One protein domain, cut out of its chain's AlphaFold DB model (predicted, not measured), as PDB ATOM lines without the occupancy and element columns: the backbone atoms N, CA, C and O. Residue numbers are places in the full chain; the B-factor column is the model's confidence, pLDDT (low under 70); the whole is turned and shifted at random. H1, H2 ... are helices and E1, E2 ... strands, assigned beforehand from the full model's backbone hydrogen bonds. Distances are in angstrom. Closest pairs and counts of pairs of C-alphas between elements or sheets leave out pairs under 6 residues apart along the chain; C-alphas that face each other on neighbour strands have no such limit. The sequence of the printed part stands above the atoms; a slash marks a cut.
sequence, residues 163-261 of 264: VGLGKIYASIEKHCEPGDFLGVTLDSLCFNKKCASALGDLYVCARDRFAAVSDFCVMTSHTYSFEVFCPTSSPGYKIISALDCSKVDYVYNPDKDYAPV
ATOM      1  N   VAL A 163     142.151  69.617 118.234       69.06
ATOM      2  CA  VAL A 163     141.044  68.771 118.691       69.06
ATOM      3  C   VAL A 163     140.251  69.499 119.776       69.06
ATOM      4  O   VAL A 163     139.025  69.420 119.806       69.06
ATOM      5  N   GLY A 164     140.941  70.209 120.661       74.19
ATOM      6  CA  GLY A 164     140.380  71.074 121.685       74.19
ATOM      7  C   GLY A 164     139.587  72.234 121.094       74.19
ATOM      8  O   GLY A 164     138.409  72.369 121.413       74.19
ATOM      9  N   LEU A 165     140.171  72.992 120.162       72.50
ATOM     10  CA  LEU A 165     139.459  74.041 119.426       72.50
ATOM     11  C   LEU A 165     138.231  73.492 118.698       72.50
ATOM     12  O   LEU A 165     137.155  74.068 118.818       72.50
ATOM     13  N   GLY A 166     138.347  72.351 118.012       65.56
ATOM     14  CA  GLY A 166     137.202  71.712 117.356       65.56
ATOM     15  C   GLY A 166     136.067  71.381 118.332       65.56
ATOM     16  O   GLY A 166     134.897  71.589 118.018       65.56
ATOM     17  N   LYS A 167     136.391  70.933 119.553       77.81
ATOM     18  CA  LYS A 167     135.392  70.712 120.614       77.81
ATOM     19  C   LYS A 167     134.764  72.013 121.104       77.81
ATOM     20  O   LYS A 167     133.571  72.015 121.398       77.81
ATOM     21  N   ILE A 168     135.546  73.086 121.208       79.44
ATOM     22  CA  ILE A 168     135.058  74.408 121.610       79.44
ATOM     23  C   ILE A 168     134.091  74.952 120.552       79.44
ATOM     24  O   ILE A 168     132.963  75.288 120.901       79.44
ATOM     25  N   TYR A 169     134.466  74.943 119.267       78.06
ATOM     26  CA  TYR A 169     133.588  75.371 118.170       78.06
ATOM     27  C   TYR A 169     132.295  74.555 118.109       78.06
ATOM     28  O   TYR A 169     131.214  75.134 118.095       78.06
ATOM     29  N   ALA A 170     132.378  73.224 118.203       73.12
ATOM     30  CA  ALA A 170     131.185  72.376 118.265       73.12
ATOM     31  C   ALA A 170     130.304  72.682 119.493       73.12
ATOM     32  O   ALA A 170     129.084  72.525 119.451       73.12
ATOM     33  N   SER A 171     130.903  73.108 120.611       78.25
ATOM     34  CA  SER A 171     130.158  73.545 121.794       78.25
ATOM     35  C   SER A 171     129.438  74.871 121.553       78.25
ATOM     36  O   SER A 171     128.274  74.988 121.935       78.25
ATOM     37  N   ILE A 172     130.092  75.827 120.884       80.06
ATOM     38  CA  ILE A 172     129.497  77.103 120.468       80.06
ATOM     39  C   ILE A 172     128.319  76.840 119.531       80.06
ATOM     40  O   ILE A 172     127.209  77.237 119.858       80.06
ATOM     41  N   GLU A 173     128.504  76.086 118.447       81.00
ATOM     42  CA  GLU A 173     127.423  75.756 117.500       81.00
ATOM     43  C   GLU A 173     126.227  75.070 118.174       81.00
ATOM     44  O   GLU A 173     125.075  75.295 117.815       81.00
ATOM     45  N   LYS A 174     126.487  74.225 119.177       86.81
ATOM     46  CA  LYS A 174     125.440  73.487 119.892       86.81
ATOM     47  C   LYS A 174     124.700  74.324 120.936       86.81
ATOM     48  O   LYS A 174     123.570  73.987 121.298       86.81
ATOM     49  N   HIS A 175     125.361  75.311 121.533       92.06
ATOM     50  CA  HIS A 175     124.859  75.994 122.727       92.06
ATOM     51  C   HIS A 175     124.639  77.490 122.551       92.06
ATOM     52  O   HIS A 175     123.980  78.073 123.406       92.06
ATOM     53  N   CYS A 176     125.150  78.096 121.491       86.12
ATOM     54  CA  CYS A 176     124.952  79.498 121.176       86.12
ATOM     55  C   CYS A 176     124.010  79.643 119.985       86.12
ATOM     56  O   CYS A 176     124.136  78.934 118.989       86.12
ATOM     57  N   GLU A 177     123.093  80.597 120.068       90.56
ATOM     58  CA  GLU A 177     122.335  81.040 118.903       90.56
ATOM     59  C   GLU A 177     123.201  81.994 118.067       90.56
ATOM     60  O   GLU A 177     123.811  82.898 118.649       90.56
ATOM     61  N   PRO A 178     123.266  81.826 116.732       82.94
ATOM     62  CA  PRO A 178     124.001  82.731 115.852       82.94
ATOM     63  C   PRO A 178     123.489  84.172 115.939       82.94
ATOM     64  O   PRO A 178     122.282  84.400 115.996       82.94
ATOM     65  N   GLY A 179     124.393  85.149 115.898       80.62
ATOM     66  CA  GLY A 179     124.038  86.567 115.942       80.62
ATOM     67  C   GLY A 179     125.214  87.498 115.658       80.62
ATOM     68  O   GLY A 179     126.318  87.054 115.353       80.62
ATOM     69  N   ASP A 180     124.974  88.802 115.763       77.06
ATOM     70  CA  ASP A 180     125.935  89.822 115.319       77.06
ATOM     71  C   ASP A 180     127.052  90.107 116.339       77.06
ATOM     72  O   ASP A 180     128.074  90.704 116.003       77.06
ATOM     73  N   PHE A 181     126.894  89.677 117.595       72.81
ATOM     74  CA  PHE A 181     127.871  89.937 118.647       72.81
ATOM     75  C   PHE A 181     128.840  88.760 118.763       72.81
ATOM     76  O   PHE A 181     128.519  87.738 119.365       72.81
ATOM     77  N   LEU A 182     130.035  88.889 118.173       70.88
ATOM     78  CA  LEU A 182     131.049  87.819 118.136       70.88
ATOM     79  C   LEU A 182     130.527  86.509 117.511       70.88
ATOM     80  O   LEU A 182     130.964  85.418 117.874       70.88
ATOM     81  N   GLY A 183     129.572  86.618 116.583       74.38
ATOM     82  CA  GLY A 183     128.932  85.473 115.941       74.38
ATOM     83  C   GLY A 183     127.777  84.853 116.735       74.38
ATOM     84  O   GLY A 183     127.242  83.838 116.291       74.38
ATOM     85  N   VAL A 184     127.363  85.433 117.873       83.12
ATOM     86  CA  VAL A 184     126.250  84.930 118.701       83.12
ATOM     87  C   VAL A 184     125.253  86.024 119.106       83.12
ATOM     88  O   VAL A 184     125.538  87.220 119.021       83.12
ATOM     89  N   THR A 185     124.060  85.631 119.565       89.19
ATOM     90  CA  THR A 185     123.097  86.562 120.179       89.19
ATOM     91  C   THR A 185     123.539  86.976 121.587       89.19
ATOM     92  O   THR A 185     124.138  86.189 122.328       89.19
ATOM     93  N   LEU A 186     123.206  88.209 121.993       88.44
ATOM     94  CA  LEU A 186     123.472  88.688 123.357       88.44
ATOM     95  C   LEU A 186     122.748  87.844 124.415       88.44
ATOM     96  O   LEU A 186     123.338  87.543 125.449       88.44
ATOM     97  N   ASP A 187     121.522  87.390 124.144       91.88
ATOM     98  CA  ASP A 187     120.777  86.526 125.067       91.88
ATOM     99  C   ASP A 187     121.492  85.189 125.303       91.88
ATOM    100  O   ASP A 187     121.635  84.751 126.453       91.88
ATOM    101  N   SER A 188     122.019  84.571 124.240       92.31
ATOM    102  CA  SER A 188     122.841  83.364 124.352       92.31
ATOM    103  C   SER A 188     124.116  83.621 125.149       92.31
ATOM    104  O   SER A 188     124.430  82.857 126.066       92.31
ATOM    105  N   LEU A 189     124.830  84.711 124.859       89.50
ATOM    106  CA  LEU A 189     126.039  85.077 125.597       89.50
ATOM    107  C   LEU A 189     125.750  85.327 127.085       89.50
ATOM    108  O   LEU A 189     126.512  84.884 127.942       89.50
ATOM    109  N   CYS A 190     124.655  86.010 127.411       92.25
ATOM    110  CA  CYS A 190     124.369  86.450 128.770       92.25
ATOM    111  C   CYS A 190     123.736  85.377 129.638       92.25
ATOM    112  O   CYS A 190     124.148  85.192 130.787       92.25
ATOM    113  N   PHE A 191     122.762  84.641 129.111       95.12
ATOM    114  CA  PHE A 191     121.924  83.760 129.919       95.12
ATOM    115  C   PHE A 191     122.215  82.273 129.708       95.12
ATOM    116  O   PHE A 191     121.909  81.467 130.592       95.12
ATOM    117  N   ASN A 192     122.894  81.884 128.624       96.31
ATOM    118  CA  ASN A 192     123.317  80.501 128.429       96.31
ATOM    119  C   ASN A 192     124.751  80.277 128.931       96.31
ATOM    120  O   ASN A 192     125.739  80.497 128.233       96.31
ATOM    121  N   LYS A 193     124.865  79.732 130.150       95.75
ATOM    122  CA  LYS A 193     126.157  79.422 130.786       95.75
ATOM    123  C   LYS A 193     127.087  78.573 129.907       95.75
ATOM    124  O   LYS A 193     128.299  78.750 129.977       95.75
ATOM    125  N   LYS A 194     126.551  77.634 129.116       95.56
ATOM    126  CA  LYS A 194     127.374  76.767 128.256       95.56
ATOM    127  C   LYS A 194     127.939  77.541 127.070       95.56
ATOM    128  O   LYS A 194     129.117  77.376 126.779       95.56
ATOM    129  N   CYS A 195     127.131  78.407 126.457       92.19
ATOM    130  CA  CYS A 195     127.589  79.311 125.404       92.19
ATOM    131  C   CYS A 195     128.698  80.242 125.915       92.19
ATOM    132  O   CYS A 195     129.800  80.251 125.374       92.19
ATOM    133  N   ALA A 196     128.443  80.943 127.025       90.88
ATOM    134  CA  ALA A 196     129.411  81.850 127.639       90.88
ATOM    135  C   ALA A 196     130.732  81.157 128.009       90.88
ATOM    136  O   ALA A 196     131.806  81.704 127.776       90.88
ATOM    137  N   SER A 197     130.661  79.941 128.564       93.19
ATOM    138  CA  SER A 197     131.852  79.151 128.889       93.19
ATOM    139  C   SER A 197     132.645  78.788 127.638       93.19
ATOM    140  O   SER A 197     133.858  78.955 127.634       93.19
ATOM    141  N   ALA A 198     131.977  78.330 126.574       87.94
ATOM    142  CA  ALA A 198     132.646  77.950 125.334       87.94
ATOM    143  C   ALA A 198     133.299  79.156 124.637       87.94
ATOM    144  O   ALA A 198     134.416  79.040 124.144       87.94
ATOM    145  N   LEU A 199     132.654  80.328 124.652       85.69
ATOM    146  CA  LEU A 199     133.250  81.574 124.155       85.69
ATOM    147  C   LEU A 199     134.432  82.042 125.015       85.69
ATOM    148  O   LEU A 199     135.436  82.494 124.471       85.69
ATOM    149  N   GLY A 200     134.355  81.886 126.340       85.88
ATOM    150  CA  GLY A 200     135.482  82.150 127.237       85.88
ATOM    151  C   GLY A 200     136.674  81.219 126.980       85.88
ATOM    152  O   GLY A 200     137.815  81.676 126.918       85.88
ATOM    153  N   ASP A 201     136.421  79.928 126.762       86.31
ATOM    154  CA  ASP A 201     137.459  78.956 126.401       86.31
ATOM    155  C   ASP A 201     138.059  79.267 125.021       86.31
ATOM    156  O   ASP A 201     139.282  79.230 124.860       86.31
ATOM    157  N   LEU A 202     137.220  79.637 124.043       81.56
ATOM    158  CA  LEU A 202     137.672  80.075 122.722       81.56
ATOM    159  C   LEU A 202     138.584  81.291 122.841       81.56
ATOM    160  O   LEU A 202     139.646  81.291 122.233       81.56
ATOM    161  N   TYR A 203     138.214  82.286 123.649       79.69
ATOM    162  CA  TYR A 203     139.040  83.466 123.902       79.69
ATOM    163  C   TYR A 203     140.423  83.082 124.443       79.69
ATOM    164  O   TYR A 203     141.448  83.476 123.886       79.69
ATOM    165  N   VAL A 204     140.466  82.260 125.495       79.25
ATOM    166  CA  VAL A 204     141.726  81.818 126.111       79.25
ATOM    167  C   VAL A 204     142.606  81.080 125.100       79.25
ATOM    168  O   VAL A 204     143.812  81.324 125.053       79.25
ATOM    169  N   CYS A 205     142.017  80.196 124.294       76.25
ATOM    170  CA  CYS A 205     142.750  79.431 123.293       76.25
ATOM    171  C   CYS A 205     143.164  80.264 122.075       76.25
ATOM    172  O   CYS A 205     144.265  80.071 121.567       76.25
ATOM    173  N   ALA A 206     142.321  81.185 121.611       73.19
ATOM    174  CA  ALA A 206     142.615  82.050 120.473       73.19
ATOM    175  C   ALA A 206     143.731  83.045 120.802       73.19
ATOM    176  O   ALA A 206     144.633  83.237 119.988       73.19
ATOM    177  N   ARG A 207     143.724  83.607 122.018       69.88
ATOM    178  CA  ARG A 207     144.797  84.479 122.505       69.88
ATOM    179  C   ARG A 207     146.134  83.753 122.574       69.88
ATOM    180  O   ARG A 207     147.143  84.299 122.152       69.88
ATOM    181  N   ASP A 208     146.132  82.533 123.109       69.44
ATOM    182  CA  ASP A 208     147.342  81.717 123.195       69.44
ATOM    183  C   ASP A 208     147.856  81.371 121.790       69.44
ATOM    184  O   ASP A 208     149.012  81.612 121.483       69.44
ATOM    185  N   ARG A 209     146.993  80.891 120.893       66.56
ATOM    186  CA  ARG A 209     147.426  80.371 119.590       66.56
ATOM    187  C   ARG A 209     147.748  81.401 118.528       66.56
ATOM    188  O   ARG A 209     148.645  81.168 117.730       66.56
ATOM    189  N   PHE A 210     146.944  82.449 118.435       62.44
ATOM    190  CA  PHE A 210     146.944  83.324 117.264       62.44
ATOM    191  C   PHE A 210     147.513  84.704 117.564       62.44
ATOM    192  O   PHE A 210     147.519  85.547 116.671       62.44
ATOM    193  N   ALA A 211     147.920  84.966 118.816       53.91
ATOM    194  CA  ALA A 211     148.245  86.310 119.297       53.91
ATOM    195  C   ALA A 211     147.165  87.349 118.922       53.91
ATOM    196  O   ALA A 211     147.454  88.534 118.750       53.91
ATOM    197  N   ALA A 212     145.930  86.889 118.687       49.00
ATOM    198  CA  ALA A 212     144.934  87.661 117.973       49.00
ATOM    199  C   ALA A 212     144.255  88.632 118.939       49.00
ATOM    200  O   ALA A 212     143.447  88.232 119.770       49.00
ATOM    201  N   VAL A 213     144.575  89.916 118.766       43.91
ATOM    202  CA  VAL A 213     144.001  91.092 119.454       43.91
ATOM    203  C   VAL A 213     142.636  91.485 118.880       43.91
ATOM    204  O   VAL A 213     142.109  92.557 119.167       43.91
ATOM    205  N   SER A 214     142.006  90.643 118.056       48.84
ATOM    206  CA  SER A 214     140.591  90.805 117.700       48.84
ATOM    207  C   SER A 214     139.744  90.404 118.913       48.84
ATOM    208  O   SER A 214     139.108  89.353 118.954       48.84
ATOM    209  N   ASP A 215     139.889  91.203 119.964       56.28
ATOM    210  CA  ASP A 215     139.754  90.822 121.357       56.28
ATOM    211  C   ASP A 215     138.336  91.124 121.832       56.28
ATOM    212  O   ASP A 215     137.852  92.256 121.746       56.28
ATOM    213  N   PHE A 216     137.717  90.137 122.474       59.81
ATOM    214  CA  PHE A 216     136.604  90.357 123.394       59.81
ATOM    215  C   PHE A 216     136.900  91.537 124.354       59.81
ATOM    216  O   PHE A 216     136.037  92.366 124.645       59.81
ATOM    217  N   CYS A 217     138.157  91.649 124.798       65.69
ATOM    218  CA  CYS A 217     138.661  92.727 125.646       65.69
ATOM    219  C   CYS A 217     138.685  94.101 124.958       65.69
ATOM    220  O   CYS A 217     138.330  95.089 125.585       65.69
ATOM    221  N   VAL A 218     139.039  94.164 123.672       58.69
ATOM    222  CA  VAL A 218     139.043  95.390 122.857       58.69
ATOM    223  C   VAL A 218     137.607  95.835 122.597       58.69
ATOM    224  O   VAL A 218     137.271  97.006 122.762       58.69
ATOM    225  N   MET A 219     136.720  94.890 122.277       59.81
ATOM    226  CA  MET A 219     135.292  95.171 122.170       59.81
ATOM    227  C   MET A 219     134.738  95.720 123.481       59.81
ATOM    228  O   MET A 219     134.140  96.788 123.463       59.81
ATOM    229  N   THR A 220     134.973  95.065 124.617       59.25
ATOM    230  CA  THR A 220     134.484  95.540 125.925       59.25
ATOM    231  C   THR A 220     135.183  96.789 126.458       59.25
ATOM    232  O   THR A 220     134.593  97.480 127.283       59.25
ATOM    233  N   SER A 221     136.390  97.121 125.986       56.81
ATOM    234  CA  SER A 221     137.052  98.390 126.311       56.81
ATOM    235  C   SER A 221     136.595  99.564 125.442       56.81
ATOM    236  O   SER A 221     136.728 100.709 125.869       56.81
ATOM    237  N   HIS A 222     136.103  99.309 124.222       53.81
ATOM    238  CA  HIS A 222     135.664 100.350 123.277       53.81
ATOM    239  C   HIS A 222     134.146 100.495 123.149       53.81
ATOM    240  O   HIS A 222     133.673 101.540 122.707       53.81
ATOM    241  N   THR A 223     133.374  99.476 123.519       53.06
ATOM    242  CA  THR A 223     131.920  99.590 123.678       53.06
ATOM    243  C   THR A 223     131.584  99.968 125.118       53.06
ATOM    244  O   THR A 223     132.422  99.845 126.009       53.06
ATOM    245  N   TYR A 224     130.369 100.483 125.343       56.75
ATOM    246  CA  TYR A 224     129.814 100.662 126.688       56.75
ATOM    247  C   TYR A 224     130.156  99.452 127.570       56.75
ATOM    248  O   TYR A 224     130.196  98.327 127.066       56.75
ATOM    249  N   SER A 225     130.419  99.681 128.861       67.50
ATOM    250  CA  SER A 225     130.818  98.621 129.792       67.50
ATOM    251  C   SER A 225     129.931  97.386 129.606       67.50
ATOM    252  O   SER A 225     128.721  97.511 129.442       67.50
ATOM    253  N   PHE A 226     130.515  96.181 129.582       74.56
ATOM    254  CA  PHE A 226     129.803  94.935 129.234       74.56
ATOM    255  C   PHE A 226     128.495  94.721 130.025       74.56
ATOM    256  O   PHE A 226     127.556  94.093 129.538       74.56
ATOM    257  N   GLU A 227     128.412  95.305 131.221       78.75
ATOM    258  CA  GLU A 227     127.215  95.395 132.069       78.75
ATOM    259  C   GLU A 227     125.992  96.056 131.407       78.75
ATOM    260  O   GLU A 227     124.864  95.753 131.788       78.75
ATOM    261  N   VAL A 228     126.189  96.919 130.405       79.50
ATOM    262  CA  VAL A 228     125.117  97.561 129.623       79.50
ATOM    263  C   VAL A 228     124.387  96.552 128.739       79.50
ATOM    264  O   VAL A 228     123.185  96.679 128.523       79.50
ATOM    265  N   PHE A 229     125.093  95.531 128.259       79.62
ATOM    266  CA  PHE A 229     124.529  94.487 127.401       79.62
ATOM    267  C   PHE A 229     124.181  93.223 128.183       79.62
ATOM    268  O   PHE A 229     123.306  92.460 127.782       79.62
ATOM    269  N   CYS A 230     124.873  93.000 129.300       86.94
ATOM    270  CA  CYS A 230     124.824  91.760 130.047       86.94
ATOM    271  C   CYS A 230     124.668  92.035 131.544       86.94
ATOM    272  O   CYS A 230     125.623  92.496 132.169       86.94
ATOM    273  N   PRO A 231     123.515  91.723 132.169       90.44
ATOM    274  CA  PRO A 231     123.312  91.995 133.588       90.44
ATOM    275  C   PRO A 231     124.418  91.374 134.441       90.44
ATOM    276  O   PRO A 231     124.792  90.219 134.226       90.44
ATOM    277  N   THR A 232     124.897  92.088 135.458       89.69
ATOM    278  CA  THR A 232     126.007  91.626 136.317       89.69
ATOM    279  C   THR A 232     125.702  90.321 137.065       89.69
ATOM    280  O   THR A 232     126.595  89.556 137.436       89.69
ATOM    281  N   SER A 233     124.416  90.016 137.255       91.94
ATOM    282  CA  SER A 233     123.933  88.765 137.842       91.94
ATOM    283  C   SER A 233     124.013  87.562 136.892       91.94
ATOM    284  O   SER A 233     124.018  86.418 137.371       91.94
ATOM    285  N   SER A 234     124.100  87.805 135.582       93.44
ATOM    286  CA  SER A 234     124.045  86.790 134.530       93.44
ATOM    287  C   SER A 234     125.287  85.883 134.529       93.44
ATOM    288  O   SER A 234     126.380  86.302 134.932       93.44
ATOM    289  N   PRO A 235     125.153  84.609 134.112       92.50
ATOM    290  CA  PRO A 235     126.301  83.715 133.991       92.50
ATOM    291  C   PRO A 235     127.319  84.217 132.962       92.50
ATOM    292  O   PRO A 235     128.517  84.086 133.210       92.50
ATOM    293  N   GLY A 236     126.854  84.818 131.860       89.62
ATOM    294  CA  GLY A 236     127.704  85.416 130.836       89.62
ATOM    295  C   GLY A 236     128.616  86.485 131.408       89.62
ATOM    296  O   GLY A 236     129.833  86.351 131.323       89.62
ATOM    297  N   TYR A 237     128.043  87.473 132.102       89.06
ATOM    298  CA  TYR A 237     128.815  88.534 132.751       89.06
ATOM    299  C   TYR A 237     129.912  87.982 133.659       89.06
ATOM    300  O   TYR A 237     131.071  88.364 133.526       89.06
ATOM    301  N   LYS A 238     129.578  87.040 134.545       90.38
ATOM    302  CA  LYS A 238     130.530  86.482 135.520       90.38
ATOM    303  C   LYS A 238     131.690  85.726 134.876       90.38
ATOM    304  O   LYS A 238     132.806  85.813 135.371       90.38
ATOM    305  N   ILE A 239     131.433  84.961 133.816       88.94
ATOM    306  CA  ILE A 239     132.477  84.193 133.116       88.94
ATOM    307  C   ILE A 239     133.405  85.140 132.367       88.94
ATOM    308  O   ILE A 239     134.625  85.027 132.431       88.94
ATOM    309  N   ILE A 240     132.801  86.078 131.659       83.19
ATOM    310  CA  ILE A 240     133.475  86.890 130.669       83.19
ATOM    311  C   ILE A 240     134.243  88.054 131.312       83.19
ATOM    312  O   ILE A 240     135.374  88.322 130.928       83.19
ATOM    313  N   SER A 241     133.695  88.685 132.356       81.31
ATOM    314  CA  SER A 241     134.418  89.700 133.150       81.31
ATOM    315  C   SER A 241     135.591  89.127 133.954       81.31
ATOM    316  O   SER A 241     136.472  89.876 134.365       81.31
ATOM    317  N   ALA A 242     135.624  87.807 134.171       83.06
ATOM    318  CA  ALA A 242     136.746  87.122 134.808       83.06
ATOM    319  C   ALA A 242     137.895  86.809 133.832       83.06
ATOM    320  O   ALA A 242     138.945  86.324 134.264       83.06
ATOM    321  N   LEU A 243     137.714  87.051 132.528       78.94
ATOM    322  CA  LEU A 243     138.788  86.913 131.553       78.94
ATOM    323  C   LEU A 243     139.849  87.988 131.809       78.94
ATOM    324  O   LEU A 243     139.552  89.172 131.954       78.94
ATOM    325  N   ASP A 244     141.108  87.563 131.876       71.88
ATOM    326  CA  ASP A 244     142.237  88.460 132.109       71.88
ATOM    327  C   ASP A 244     142.534  89.284 130.850       71.88
ATOM    328  O   ASP A 244     143.327  88.867 130.003       71.88
ATOM    329  N   CYS A 245     141.895  90.447 130.751       69.62
ATOM    330  CA  CYS A 245     142.127  91.445 129.708       69.62
ATOM    331  C   CYS A 245     143.355  92.335 129.966       69.62
ATOM    332  O   CYS A 245     143.667  93.191 129.143       69.62
ATOM    333  N   SER A 246     144.043  92.176 131.105       58.59
ATOM    334  CA  SER A 246     145.184  93.024 131.482       58.59
ATOM    335  C   SER A 246     146.505  92.572 130.859       58.59
ATOM    336  O   SER A 246     147.405  93.386 130.693       58.59
ATOM    337  N   LYS A 247     146.594  91.297 130.463       52.75
ATOM    338  CA  LYS A 247     147.790  90.670 129.880       52.75
ATOM    339  C   LYS A 247     147.739  90.568 128.363       52.75
ATOM    340  O   LYS A 247     148.052  89.518 127.796       52.75
ATOM    341  N   VAL A 248     147.373  91.649 127.682       53.66
ATOM    342  CA  VAL A 248     147.747  91.798 126.268       53.66
ATOM    343  C   VAL A 248     149.208  92.261 126.252       53.66
ATOM    344  O   VAL A 248     149.520  93.355 125.811       53.66
ATOM    345  N   ASP A 249     150.102  91.489 126.874       47.31
ATOM    346  CA  ASP A 249     151.468  91.945 127.136       47.31
ATOM    347  C   ASP A 249     152.319  91.864 125.879       47.31
ATOM    348  O   ASP A 249     153.281  92.609 125.794       47.31
ATOM    349  N   TYR A 250     151.961  91.005 124.913       49.84
ATOM    350  CA  TYR A 250     152.704  90.802 123.674       49.84
ATOM    351  C   TYR A 250     151.767  90.518 122.488       49.84
ATOM    352  O   TYR A 250     150.860  89.696 122.591       49.84
ATOM    353  N   VAL A 251     152.018  91.176 121.356       53.09
ATOM    354  CA  VAL A 251     151.388  90.934 120.049       53.09
ATOM    355  C   VAL A 251     152.351  90.242 119.114       53.09
ATOM    356  O   VAL A 251     153.558  90.481 119.185       53.09
ATOM    357  N   TYR A 252     151.802  89.458 118.185       47.81
ATOM    358  CA  TYR A 252     152.592  88.960 117.074       47.81
ATOM    359  C   TYR A 252     153.159  90.131 116.266       47.81
ATOM    360  O   TYR A 252     152.421  91.006 115.807       47.81
ATOM    361  N   ASN A 253     154.478  90.137 116.107       49.72
ATOM    362  CA  ASN A 253     155.190  91.058 115.240       49.72
ATOM    363  C   ASN A 253     155.985  90.218 114.230       49.72
ATOM    364  O   ASN A 253     156.826  89.432 114.663       49.72
ATOM    365  N   PRO A 254     155.758  90.375 112.916       41.78
ATOM    366  CA  PRO A 254     156.393  89.537 111.898       41.78
ATOM    367  C   PRO A 254     157.927  89.621 111.879       41.78
ATOM    368  O   PRO A 254     158.564  88.681 111.423       41.78
ATOM    369  N   ASP A 255     158.518  90.689 112.423       44.78
ATOM    370  CA  ASP A 255     159.971  90.881 112.490       44.78
ATOM    371  C   ASP A 255     160.571  90.488 113.855       44.78
ATOM    372  O   ASP A 255     161.790  90.399 113.999       44.78
ATOM    373  N   LYS A 256     159.740  90.317 114.896       45.25
ATOM    374  CA  LYS A 256     160.185  90.125 116.295       45.25
ATOM    375  C   LYS A 256     159.507  88.953 117.017       45.25
ATOM    376  O   LYS A 256     159.654  88.839 118.233       45.25
ATOM    377  N   ASP A 257     158.758  88.118 116.298       50.72
ATOM    378  CA  ASP A 257     157.841  87.078 116.791       50.72
ATOM    379  C   ASP A 257     156.755  87.606 117.740       50.72
ATOM    380  O   ASP A 257     155.589  87.667 117.370       50.72
ATOM    381  N   TYR A 258     157.115  88.019 118.958       48.12
ATOM    382  CA  TYR A 258     156.227  88.658 119.929       48.12
ATOM    383  C   TYR A 258     156.871  89.928 120.478       48.12
ATOM    384  O   TYR A 258     157.886  89.878 121.174       48.12
ATOM    385  N   ALA A 259     156.246  91.069 120.210       48.97
ATOM    386  CA  ALA A 259     156.651  92.362 120.751       48.97
ATOM    387  C   ALA A 259     155.627  92.835 121.787       48.97
ATOM    388  O   ALA A 259     154.434  92.594 121.600       48.97
ATOM    389  N   PRO A 260     156.049  93.504 122.872       51.91
ATOM    390  CA  PRO A 260     155.103  93.997 123.849       51.91
ATOM    391  C   PRO A 260     154.108  95.000 123.250       51.91
ATOM    392  O   PRO A 260     154.481  95.821 122.417       51.91
ATOM    393  N   VAL A 261     152.833  94.947 123.661       51.25
ATOM    394  CA  VAL A 261     151.755  95.794 123.083       51.25
ATOM    395  C   VAL A 261     151.898  97.270 123.463       51.25
ATOM    396  O   VAL A 261     151.254  98.134 122.870       51.25
TER     397      VAL A 261
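This is residues 163 to 261 of the 264 residues of an uncharacterized protein of Fonticula alba (UniProt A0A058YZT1). The long helix H3 runs through the middle, with H1 along one side of it and the short H5 along another, while the short H2 turns a corner at its first end. H4 stands crosswise to H3 with its first end nearest to it, and a small hairpin, E2 and E3, lies beyond the last end of H3. The 99 printed residues hold five named helices and three named strands in the order H1 E1 H2 H3 H4 H5 E2 E3; the class is mostly helix, and the sheet E2 - E3 is antiparallel. The whole is compact, with a radius of gyration of the C-alphas of 14.0 A and spans of 42 by 33 by 21 A.

H1, residues 163 to 175, begins at C-alpha 163 (141.044, 68.771, 118.691) and is 18.2 A long. E1 is residues 178 to 181 and H2 residues 186 to 191. H3, residues 193 to 210, is 25.1 A long. H4 is residues 216 to 222, H5 residues 235 to 240 and E2 residues 250 to 253. E3, residues 257 to 260, ends at C-alpha 260 (155.103, 93.997, 123.849).

The hub H3 touches H1 at a shallow tilt of 33 degrees, only just short of steep, opposite ways; the closest C-alphas, of His 175 and Cys 195, are 5.1 A apart. H3 touches H5 with residues 193 to 200 alone, the same way at a shallow tilt of 10 degrees, closest at the C-alphas of Ala 196 and Gly 236, 5.1 A. H2 and H3 touch only at the corner, closest at the C-alphas of Leu 189 and Ala 196, 5.1 A. H2 touches H5, with the C-alphas of Cys 190 and Gly 236 closest at 4.1 A. H3 and H4 are close but not clearly touching, about perpendicular at 89 degrees, with the C-alphas of Tyr 203 and Phe 216 closest at 7.3 A. E1 pairs with no named strand. In the hairpin, N 251 and O 259 are within hydrogen-bond range at 2.8 A. In H1, H2, H3, H4 and H5 every O i to N i+4 pair is within that range.

The C-alphas farthest apart, of Ser 233 and Asp 255, are 44.1 A from each other. The printed part has no cut, and the link from H4 to H5, 12 residues, is long. Mean pLDDT of the printed part is 73.3, with residues 163, 166, 207 to 225 and 245 to 261 under 70.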